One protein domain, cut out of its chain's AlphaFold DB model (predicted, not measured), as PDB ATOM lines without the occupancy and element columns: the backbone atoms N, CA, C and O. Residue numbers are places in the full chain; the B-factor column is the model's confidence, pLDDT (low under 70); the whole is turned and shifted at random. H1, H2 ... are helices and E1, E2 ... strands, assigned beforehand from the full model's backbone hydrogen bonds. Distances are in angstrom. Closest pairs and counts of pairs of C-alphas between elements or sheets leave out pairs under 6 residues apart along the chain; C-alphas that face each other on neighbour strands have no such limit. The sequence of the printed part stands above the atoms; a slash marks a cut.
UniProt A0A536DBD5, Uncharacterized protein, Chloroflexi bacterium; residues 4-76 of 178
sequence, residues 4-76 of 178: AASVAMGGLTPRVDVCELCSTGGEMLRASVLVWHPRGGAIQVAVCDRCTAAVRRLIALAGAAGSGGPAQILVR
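AT A GLANCE: This is residues 4 to 76 of the 178 residues of an uncharacterized protein of Chloroflexi bacterium (UniProt A0A536DBD5). A strongly twisted sheet of four strands makes a wall with one helix, H1, over one face and the other face bare. The long hairpin of E1 and E2 forms the middle of the sheet, with E3 beside E2 at one edge and the short E4 beside E1 at the other; near its closed end this hairpin bends over toward the helix's side, where residues 18 to 26 link the two strands. The printed part has 73 residues, with one named helix and four named strands, E1, E2, E3, H1 and E4 along the chain; the sheet runs in the order E3, E2, E1, E4, antiparallel throughout, and the class is mixed, helices and strands. The whole is compact and rounded, with a radius of gyration of the C-alphas of 12.4 A and spans of 33 by 25 by 22 A.

IN THESE COORDINATES: The longest strand, E1, holds residues 4 to 17 and is 29.9 A long from first to last C-alpha, beginning at C-alpha 4, (30.749, -38.626, 15.881). It bends by 102 degrees at residue 14. E2, residues 27 to 36, is 24.6 A long and bends by 70 degrees at residue 30. E3, residues 42 to 47, is 15.6 A long. H1, residues 49 to 61, is 18.5 A long and begins at C-alpha 49, (12.226, -23.345, 24.379). E4, residues 71 to 75, is 12.4 A long and ends at C-alpha 75, (25.504, -41.604, 15.945).

HOW THE PARTS SIT: E1, E2 and E3 form a meander, each strand the antiparallel neighbour of the one before. The inner strands E1 and E2 form a hairpin, with 157 degrees between their directions; N 10 and O 32 are 2.8 A apart and N 29 and O 15 are 2.8 A apart, both within hydrogen-bond range. E2 and E3 form a second hairpin, at 160 degrees, where N 33 and O 45 are 2.8 A apart and N 43 and O 35 are 2.9 A apart, again within range. At the other edge of the sheet from the edge strand E3, the edge strand E4 is antiparallel to E1 with an angle of 113 degrees between their directions; N 7 and O 71 are within hydrogen-bond range at 2.8 A, and the C-alphas of Ala 4 and Leu 74, 4.4 A apart, face each other. E4 is apart from E2 and from E3. The strands' lines turn by 77 degrees from edge to edge of the sheet. H1 is on the sheet at a height of 7.6 A over it, making two layers, a helix on one face of a sheet. It runs along the strands, at 8 degrees to E3 on the local plane, and lies only just over E3, with 3 of its 13 C-alphas falling on that strand. The closest C-alphas of H1 and E2 are those of Thr 52 and Ala 31, 6.9 A apart. Those of H1 and E1 are Ile 59 and Val 7, 7.8 A apart, and those of H1 and E4 are Ile 59 and Ala 71, 5.8 A apart. In H1 every O i to N i+4 pair is within hydrogen-bond range.

THE WHOLE: The two C-alphas farthest apart are those of Gly 26 and Ser 67, at 35.1 A, while those of the first and last printed residues, Ala 4 and Arg 76, are 8.8 A apart. The printed part has no cut. The links E2 to E3 and E3 to H1 are tight, E1 to E2 and H1 to E4 are short, and no link is long. The mean pLDDT of the printed part is 82.0; it is under 70 at residue 38, residues 63 to 72 and residues 75 to 76.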
ATOM      1  N   ALA A   4      31.065 -39.607  14.851       71.31
ATOM      2  CA  ALA A   4      30.749 -38.626  15.881       71.31
ATOM      3  C   ALA A   4      30.275 -37.327  15.222       71.31
ATOM      4  O   ALA A   4      31.031 -36.689  14.490       71.31
ATOM      5  N   ALA A   5      29.023 -36.949  15.472       77.19
ATOM      6  CA  ALA A   5      28.544 -35.603  15.190       77.19
ATOM      7  C   ALA A   5      28.790 -34.742  16.432       77.19
ATOM      8  O   ALA A   5      28.657 -35.221  17.559       77.19
ATOM      9  N   SER A   6      29.150 -33.477  16.242       79.88
ATOM     10  CA  SER A   6      29.241 -32.534  17.362       79.88
ATOM     11  C   SER A   6      27.985 -31.674  17.401       79.88
ATOM     12  O   SER A   6      27.445 -31.335  16.347       79.88
ATOM     13  N   VAL A   7      27.521 -31.322  18.598       84.75
ATOM     14  CA  VAL A   7      26.345 -30.473  18.804       84.75
ATOM     15  C   VAL A   7      26.652 -29.371  19.814       84.75
ATOM     16  O   VAL A   7      27.291 -29.609  20.841       84.75
ATOM     17  N   ALA A   8      26.174 -28.159  19.535       84.75
ATOM     18  CA  ALA A   8      26.234 -27.032  20.459       84.75
ATOM     19  C   ALA A   8      24.958 -26.189  20.408       84.75
ATOM     20  O   ALA A   8      24.196 -26.230  19.442       84.75
ATOM     21  N   MET A   9      24.756 -25.399  21.460       87.62
ATOM     22  CA  MET A   9      23.694 -24.400  21.527       87.62
ATOM     23  C   MET A   9      24.237 -23.033  21.114       87.62
ATOM     24  O   MET A   9      25.276 -22.604  21.613       87.62
ATOM     25  N   GLY A  10      23.500 -22.340  20.252       86.12
ATOM     26  CA  GLY A  10      23.723 -20.951  19.870       86.12
ATOM     27  C   GLY A  10      22.545 -20.059  20.260       86.12
ATOM     28  O   GLY A  10      21.431 -20.530  20.507       86.12
ATOM     29  N   GLY A  11      22.791 -18.752  20.330       87.50
ATOM     30  CA  GLY A  11      21.728 -17.748  20.384       87.50
ATOM     31  C   GLY A  11      21.189 -17.438  18.986       87.50
ATOM     32  O   GLY A  11      21.890 -17.614  17.990       87.50
ATOM     33  N   LEU A  12      19.950 -16.957  18.910       88.19
ATOM     34  CA  LEU A  12      19.327 -16.476  17.677       88.19
ATOM     35  C   LEU A  12      18.538 -15.193  17.974       88.19
ATOM     36  O   LEU A  12      18.009 -15.032  19.074       88.19
ATOM     37  N   THR A  13      18.442 -14.286  17.001       88.62
ATOM     38  CA  THR A  13      17.562 -13.113  17.099       88.62
ATOM     39  C   THR A  13      16.110 -13.564  17.297       88.62
ATOM     40  O   THR A  13      15.619 -14.319  16.455       88.62
ATOM     41  N   PRO A  14      15.416 -13.116  18.361       89.38
ATOM     42  CA  PRO A  14      14.064 -13.568  18.664       89.38
ATOM     43  C   PRO A  14      13.081 -13.347  17.512       89.38
ATOM     44  O   PRO A  14      12.967 -12.234  16.998       89.38
ATOM     45  N   ARG A  15      12.351 -14.395  17.131       89.62
ATOM     46  CA  ARG A  15      11.266 -14.330  16.140       89.62
ATOM     47  C   ARG A  15      10.208 -15.397  16.407       89.62
ATOM     48  O   ARG A  15      10.517 -16.421  17.010       89.62
ATOM     49  N   VAL A  16       8.980 -15.165  15.948       91.88
ATOM     50  CA  VAL A  16       7.917 -16.179  15.963       91.88
ATOM     51  C   VAL A  16       7.948 -16.928  14.641       91.88
ATOM     52  O   VAL A  16       7.852 -16.302  13.589       91.88
ATOM     53  N   ASP A  17       8.121 -18.244  14.695       92.44
ATOM     54  CA  ASP A  17       8.263 -19.087  13.504       92.44
ATOM     55  C   ASP A  17       7.964 -20.563  13.840       92.44
ATOM     56  O   ASP A  17       7.528 -20.895  14.950       92.44
ATOM     57  N   VAL A  18       8.179 -21.464  12.883       93.25
ATOM     58  CA  VAL A  18       8.138 -22.915  13.092       93.25
ATOM     59  C   VAL A  18       9.459 -23.397  13.686       93.25
ATOM     60  O   VAL A  18      10.536 -23.099  13.177       93.25
ATOM     61  N   CYS A  19       9.387 -24.181  14.762       92.75
ATOM     62  CA  CYS A  19      10.559 -24.843  15.327       92.75
ATOM     63  C   CYS A  19      11.101 -25.889  14.344       92.75
ATOM     64  O   CYS A  19      10.416 -26.863  14.038       92.75
ATOM     65  N   GLU A  20      12.355 -25.759  13.920       94.50
ATOM     66  CA  GLU A  20      12.964 -26.637  12.910       94.50
ATOM     67  C   GLU A  20      13.336 -28.030  13.455       94.50
ATOM     68  O   GLU A  20      13.749 -28.903  12.697       94.50
ATOM     69  N   LEU A  21      13.180 -28.263  14.768       91.62
ATOM     70  CA  LEU A  21      13.498 -29.540  15.419       91.62
ATOM     71  C   LEU A  21      12.259 -30.369  15.795       91.62
ATOM     72  O   LEU A  21      12.319 -31.593  15.750       91.62
ATOM     73  N   CYS A  22      11.142 -29.730  16.164       93.69
ATOM     74  CA  CYS A  22       9.882 -30.427  16.480       93.69
ATOM     75  C   CYS A  22       8.724 -30.101  15.529       93.69
ATOM     76  O   CYS A  22       7.620 -30.600  15.732       93.69
ATOM     77  N   SER A  23       8.950 -29.241  14.535       94.25
ATOM     78  CA  SER A  23       7.967 -28.827  13.526       94.25
ATOM     79  C   SER A  23       6.699 -28.163  14.083       94.25
ATOM     80  O   SER A  23       5.702 -28.031  13.379       94.25
ATOM     81  N   THR A  24       6.711 -27.731  15.349       89.56
ATOM     82  CA  THR A  24       5.601 -26.987  15.966       89.56
ATOM     83  C   THR A  24       5.671 -25.517  15.554       89.56
ATOM     84  O   THR A  24       6.728 -24.896  15.673       89.56
ATOM     85  N   GLY A  25       4.562 -24.978  15.045       88.56
ATOM     86  CA  GLY A  25       4.439 -23.585  14.607       88.56
ATOM     87  C   GLY A  25       3.977 -22.629  15.705       88.56
ATOM     88  O   GLY A  25       3.363 -23.051  16.681       88.56
ATOM     89  N   GLY A  26       4.235 -21.331  15.508       85.62
ATOM     90  CA  GLY A  26       3.784 -20.267  16.416       85.62
ATOM     91  C   GLY A  26       4.629 -20.126  17.684       85.62
ATOM     92  O   GLY A  26       4.177 -19.541  18.663       85.62
ATOM     93  N   GLU A  27       5.849 -20.658  17.674       85.69
ATOM     94  CA  GLU A  27       6.750 -20.659  18.824       85.69
ATOM     95  C   GLU A  27       7.691 -19.451  18.782       85.69
ATOM     96  O   GLU A  27       8.149 -19.034  17.717       85.69
ATOM     97  N   MET A  28       8.034 -18.909  19.953       87.75
ATOM     98  CA  MET A  28       9.087 -17.897  20.063       87.75
ATOM     99  C   MET A  28      10.459 -18.581  20.002       87.75
ATOM    100  O   MET A  28      10.860 -19.291  20.927       87.75
ATOM    101  N   LEU A  29      11.199 -18.353  18.920       92.25
ATOM    102  CA  LEU A  29      12.531 -18.908  18.696       92.25
ATOM    103  C   LEU A  29      13.589 -17.877  19.079       92.25
ATOM    104  O   LEU A  29      13.662 -16.805  18.485       92.25
ATOM    105  N   ARG A  30      14.427 -18.211  20.060       91.81
ATOM    106  CA  ARG A  30      15.536 -17.363  20.553       91.81
ATOM    107  C   ARG A  30      16.872 -18.098  20.649       91.81
ATOM    108  O   ARG A  30      17.874 -17.542  21.093       91.81
ATOM    109  N   ALA A  31      16.872 -19.370  20.278       91.50
ATOM    110  CA  ALA A  31      18.022 -20.246  20.349       91.50
ATOM    111  C   ALA A  31      18.139 -21.041  19.053       91.50
ATOM    112  O   ALA A  31      17.155 -21.265  18.342       91.50
ATOM    113  N   SER A  32      19.356 -21.479  18.768       92.56
ATOM    114  CA  SER A  32      19.648 -22.391  17.680       92.56
ATOM    115  C   SER A  32      20.469 -23.579  18.167       92.56
ATOM    116  O   SER A  32      21.177 -23.504  19.173       92.56
ATOM    117  N   VAL A  33      20.356 -24.696  17.461       90.88
ATOM    118  CA  VAL A  33      21.217 -25.865  17.641       90.88
ATOM    119  C   VAL A  33      22.137 -25.934  16.435       90.88
ATOM    120  O   VAL A  33      21.677 -25.889  15.296       90.88
ATOM    121  N   LEU A  34      23.439 -26.026  16.685       89.31
ATOM    122  CA  LEU A  34      24.448 -26.246  15.658       89.31
ATOM    123  C   LEU A  34      24.814 -27.722  15.652       89.31
ATOM    124  O   LEU A  34      25.211 -28.256  16.686       89.31
ATOM    125  N   VAL A  35      24.687 -28.363  14.494       88.19
ATOM    126  CA  VAL A  35      25.055 -29.764  14.284       88.19
ATOM    127  C   VAL A  35      26.179 -29.818  13.259       88.19
ATOM    128  O   VAL A  35      25.973 -29.490  12.090       88.19
ATOM    129  N   TRP A  36      27.368 -30.238  13.685       83.50
ATOM    130  CA  TRP A  36      28.493 -30.472  12.782       83.50
ATOM    131  C   TRP A  36      28.415 -31.881  12.219       83.50
ATOM    132  O   TRP A  36      28.439 -32.869  12.961       83.50
ATOM    133  N   HIS A  37      28.337 -31.967  10.892       78.69
ATOM    134  CA  HIS A  37      28.334 -33.245  10.207       78.69
ATOM    135  C   HIS A  37      29.752 -33.840  10.229       78.69
ATOM    136  O   HIS A  37      30.726 -33.117   9.995       78.69
ATOM    137  N   PRO A  38      29.916 -35.158  10.437       69.25
ATOM    138  CA  PRO A  38      31.250 -35.741  10.558       69.25
ATOM    139  C   PRO A  38      32.092 -35.676   9.275       69.25
ATOM    140  O   PRO A  38      33.309 -35.810   9.324       69.25
ATOM    141  N   ARG A  39      31.445 -35.487   8.116       71.38
ATOM    142  CA  ARG A  39      32.109 -35.288   6.812       71.38
ATOM    143  C   ARG A  39      32.396 -33.807   6.495       71.38
ATOM    144  O   ARG A  39      32.753 -33.502   5.364       71.38
ATOM    145  N   GLY A  40      32.224 -32.909   7.468       75.31
ATOM    146  CA  GLY A  40      32.383 -31.461   7.314       75.31
ATOM    147  C   GLY A  40      31.055 -30.724   7.115       75.31
ATOM    148  O   GLY A  40      30.069 -31.304   6.662       75.31
ATOM    149  N   GLY A  41      31.048 -29.436   7.467       80.94
ATOM    150  CA  GLY A  41      29.867 -28.567   7.448       80.94
ATOM    151  C   GLY A  41      29.125 -28.511   8.788       80.94
ATOM    152  O   GLY A  41      29.223 -29.421   9.614       80.94
ATOM    153  N   ALA A  42      28.389 -27.420   9.003       83.75
ATOM    154  CA  ALA A  42      27.517 -27.227  10.156       83.75
ATOM    155  C   ALA A  42      26.126 -26.811   9.680       83.75
ATOM    156  O   ALA A  42      26.002 -25.945   8.815       83.75
ATOM    157  N   ILE A  43      25.095 -27.424  10.253       88.44
ATOM    158  CA  ILE A  43      23.705 -27.025  10.045       88.44
ATOM    159  C   ILE A  43      23.259 -26.311  11.315       88.44
ATOM    160  O   ILE A  43      23.395 -26.851  12.412       88.44
ATOM    161  N   GLN A  44      22.753 -25.092  11.161       90.31
ATOM    162  CA  GLN A  44      22.116 -24.349  12.238       90.31
ATOM    163  C   GLN A  44      20.606 -24.508  12.107       90.31
ATOM    164  O   GLN A  44      20.068 -24.244  11.037       90.31
ATOM    165  N   VAL A  45      19.944 -24.896  13.197       92.75
ATOM    166  CA  VAL A  45      18.481 -24.995  13.251       92.75
ATOM    167  C   VAL A  45      17.907 -24.108  14.352       92.75
ATOM    168  O   VAL A  45      18.415 -24.119  15.473       92.75
ATOM    169  N   ALA A  46      16.875 -23.323  14.060       94.12
ATOM    170  CA  ALA A  46      16.164 -22.485  15.021       94.12
ATOM    171  C   ALA A  46      15.165 -23.324  15.835       94.12
ATOM    172  O   ALA A  46      14.374 -24.090  15.284       94.12
ATOM    173  N   VAL A  47      15.195 -23.193  17.165       94.69
ATOM    174  CA  VAL A  47      14.464 -24.096  18.067       94.69
ATOM    175  C   VAL A  47      13.641 -23.360  19.118       94.69
ATOM    176  O   VAL A  47      14.028 -22.296  19.607       94.69
ATOM    177  N   CYS A  48      12.500 -23.945  19.489       94.06
ATOM    178  CA  CYS A  48      11.665 -23.448  20.581       94.06
ATOM    179  C   CYS A  48      12.300 -23.740  21.951       94.06
ATOM    180  O   CYS A  48      13.266 -24.508  22.078       94.06
ATOM    181  N   ASP A  49      11.729 -23.169  23.010       90.44
ATOM    182  CA  ASP A  49      12.226 -23.345  24.379       90.44
ATOM    183  C   ASP A  49      12.179 -24.814  24.848       90.44
ATOM    184  O   ASP A  49      13.090 -25.274  25.543       90.44
ATOM    185  N   ARG A  50      11.174 -25.591  24.417       90.25
ATOM    186  CA  ARG A  50      11.065 -27.025  24.751       90.25
ATOM    187  C   ARG A  50      12.202 -27.836  24.130       90.25
ATOM    188  O   ARG A  50      12.857 -28.612  24.826       90.25
ATOM    189  N   CYS A  51      12.467 -27.631  22.842       91.50
ATOM    190  CA  CYS A  51      13.577 -28.275  22.138       91.50
ATOM    191  C   CYS A  51      14.932 -27.835  22.699       91.50
ATOM    192  O   CYS A  51      15.818 -28.666  22.884       91.50
ATOM    193  N   THR A  52      15.069 -26.560  23.068       92.56
ATOM    194  CA  THR A  52      16.256 -26.036  23.756       92.56
ATOM    195  C   THR A  52      16.523 -26.781  25.063       92.56
ATOM    196  O   THR A  52      17.645 -27.226  25.314       92.56
ATOM    197  N   ALA A  53      15.499 -26.954  25.902       88.12
ATOM    198  CA  ALA A  53      15.625 -27.696  27.152       88.12
ATOM    199  C   ALA A  53      15.984 -29.172  26.911       88.12
ATOM    200  O   ALA A  53      16.835 -29.717  27.617       88.12
ATOM    201  N   ALA A  54      15.380 -29.805  25.903       89.81
ATOM    202  CA  ALA A  54      15.669 -31.190  25.540       89.81
ATOM    203  C   ALA A  54      17.134 -31.380  25.107       89.81
ATOM    204  O   ALA A  54      17.828 -32.238  25.652       89.81
ATOM    205  N   VAL A  55      17.643 -30.537  24.203       88.31
ATOM    206  CA  VAL A  55      19.029 -30.636  23.713       88.31
ATOM    207  C   VAL A  55      20.041 -30.344  24.823       88.31
ATOM    208  O   VAL A  55      21.036 -31.054  24.941       88.31
ATOM    209  N   ARG A  56      19.769 -29.381  25.714       86.12
ATOM    210  CA  ARG A  56      20.622 -29.135  26.893       86.12
ATOM    211  C   ARG A  56      20.738 -30.356  27.804       86.12
ATOM    212  O   ARG A  56      21.829 -30.636  28.293       86.12
ATOM    213  N   ARG A  57      19.644 -31.096  28.012       85.06
ATOM    214  CA  ARG A  57      19.670 -32.346  28.789       85.06
ATOM    215  C   ARG A  57      20.545 -33.401  28.113       85.06
ATOM    216  O   ARG A  57      21.354 -34.018  28.792       85.06
ATOM    217  N   LEU A  58      20.445 -33.557  26.791       84.31
ATOM    218  CA  LEU A  58      21.305 -34.476  26.032       84.31
ATOM    219  C   LEU A  58      22.791 -34.094  26.130       84.31
ATOM    220  O   LEU A  58      23.627 -34.954  26.382       84.31
ATOM    221  N   ILE A  59      23.114 -32.804  25.995       80.00
ATOM    222  CA  ILE A  59      24.482 -32.278  26.142       80.00
ATOM    223  C   ILE A  59      25.039 -32.563  27.545       80.00
ATOM    224  O   ILE A  59      26.189 -32.980  27.678       80.00
ATOM    225  N   ALA A  60      24.227 -32.368  28.587       77.94
ATOM    226  CA  ALA A  60      24.620 -32.664  29.963       77.94
ATOM    227  C   ALA A  60      24.879 -34.166  30.175       77.94
ATOM    228  O   ALA A  60      25.896 -34.532  30.762       77.94
ATOM    229  N   LEU A  61      24.006 -35.032  29.648       74.69
ATOM    230  CA  LEU A  61      24.169 -36.490  29.701       74.69
ATOM    231  C   LEU A  61      25.420 -36.970  28.952       74.69
ATOM    232  O   LEU A  61      26.053 -37.930  29.379       74.69
ATOM    233  N   ALA A  62      25.812 -36.284  27.877       71.69
ATOM    234  CA  ALA A  62      27.035 -36.574  27.129       71.69
ATOM    235  C   ALA A  62      28.331 -36.174  27.873       71.69
ATOM    236  O   ALA A  62      29.420 -36.350  27.333       71.69
ATOM    237  N   GLY A  63      28.246 -35.623  29.092       63.78
ATOM    238  CA  GLY A  63      29.412 -35.276  29.912       63.78
ATOM    239  C   GLY A  63      30.145 -34.000  29.480       63.78
ATOM    240  O   GLY A  63      31.220 -33.704  29.994       63.78
ATOM    241  N   ALA A  64      29.568 -33.201  28.576       58.88
ATOM    242  CA  ALA A  64      30.199 -31.985  28.049       58.88
ATOM    243  C   ALA A  64      30.156 -30.780  29.013       58.88
ATOM    244  O   ALA A  64      30.590 -29.686  28.662       58.88
ATOM    245  N   ALA A  65      29.659 -30.960  30.241       50.50
ATOM    246  CA  ALA A  65      29.480 -29.881  31.213       50.50
ATOM    247  C   ALA A  65      30.797 -29.262  31.745       50.50
ATOM    248  O   ALA A  65      30.729 -28.300  32.504       50.50
ATOM    249  N   GLY A  66      31.977 -29.769  31.357       51.59
ATOM    250  CA  GLY A  66      33.265 -29.317  31.905       51.59
ATOM    251  C   GLY A  66      34.375 -28.931  30.918       51.59
ATOM    252  O   GLY A  66      35.379 -28.392  31.368       51.59
ATOM    253  N   SER A  67      34.258 -29.182  29.607       52.94
ATOM    254  CA  SER A  67      35.416 -29.082  28.688       52.94
ATOM    255  C   SER A  67      35.438 -27.864  27.756       52.94
ATOM    256  O   SER A  67      36.382 -27.717  26.984       52.94
ATOM    257  N   GLY A  68      34.431 -26.984  27.791       56.44
ATOM    258  CA  GLY A  68      34.381 -25.778  26.943       56.44
ATOM    259  C   GLY A  68      34.263 -26.036  25.429       56.44
ATOM    260  O   GLY A  68      34.164 -25.082  24.660       56.44
ATOM    261  N   GLY A  69      34.250 -27.301  24.994       61.28
ATOM    262  CA  GLY A  69      34.064 -27.725  23.604       61.28
ATOM    263  C   GLY A  69      32.637 -28.213  23.309       61.28
ATOM    264  O   GLY A  69      31.856 -28.445  24.234       61.28
ATOM    265  N   PRO A  70      32.270 -28.380  22.023       63.59
ATOM    266  CA  PRO A  70      30.958 -28.895  21.643       63.59
ATOM    267  C   PRO A  70      30.779 -30.345  22.117       63.59
ATOM    268  O   PRO A  70      31.727 -31.134  22.124       63.59
ATOM    269  N   ALA A  71      29.553 -30.709  22.495       69.62
ATOM    270  CA  ALA A  71      29.243 -32.070  22.916       69.62
ATOM    271  C   ALA A  71      29.349 -33.022  21.725       69.62
ATOM    272  O   ALA A  71      28.835 -32.725  20.647       69.62
ATOM    273  N   GLN A  72      29.982 -34.175  21.920       69.69
ATOM    274  CA  GLN A  72      30.070 -35.200  20.885       69.69
ATOM    275  C   GLN A  72      28.975 -36.239  21.097       69.69
ATOM    276  O   GLN A  72      28.868 -36.844  22.161       69.69
ATOM    277  N   ILE A  73      28.165 -36.448  20.065       70.56
ATOM    278  CA  ILE A  73      27.140 -37.481  20.021       70.56
ATOM    279  C   ILE A  73      27.596 -38.526  19.010       70.56
ATOM    280  O   ILE A  73      27.741 -38.259  17.814       70.56
ATOM    281  N   LEU A  74      27.824 -39.739  19.499       71.50
ATOM    282  CA  LEU A  74      28.116 -40.882  18.653       71.50
ATOM    283  C   LEU A  74      26.820 -41.355  17.988       71.50
ATOM    284  O   LEU A  74      25.968 -41.957  18.643       71.50
ATOM    285  N   VAL A  75      26.672 -41.121  16.686       66.94
ATOM    286  CA  VAL A  75      25.504 -41.604  15.945       66.94
ATOM    287  C   VAL A  75      25.793 -43.019  15.453       66.94
ATOM    288  O   VAL A  75      26.684 -43.247  14.630       66.94
ATOM    289  N   ARG A  76      25.037 -43.991  15.971       58.81
ATOM    290  CA  ARG A  76      25.038 -45.375  15.489       58.81
ATOM    291  C   ARG A  76      23.795 -45.591  14.633       58.81
ATOM    292  O   ARG A  76      22.685 -45.530  15.142       58.81
TER     293      ARG A  76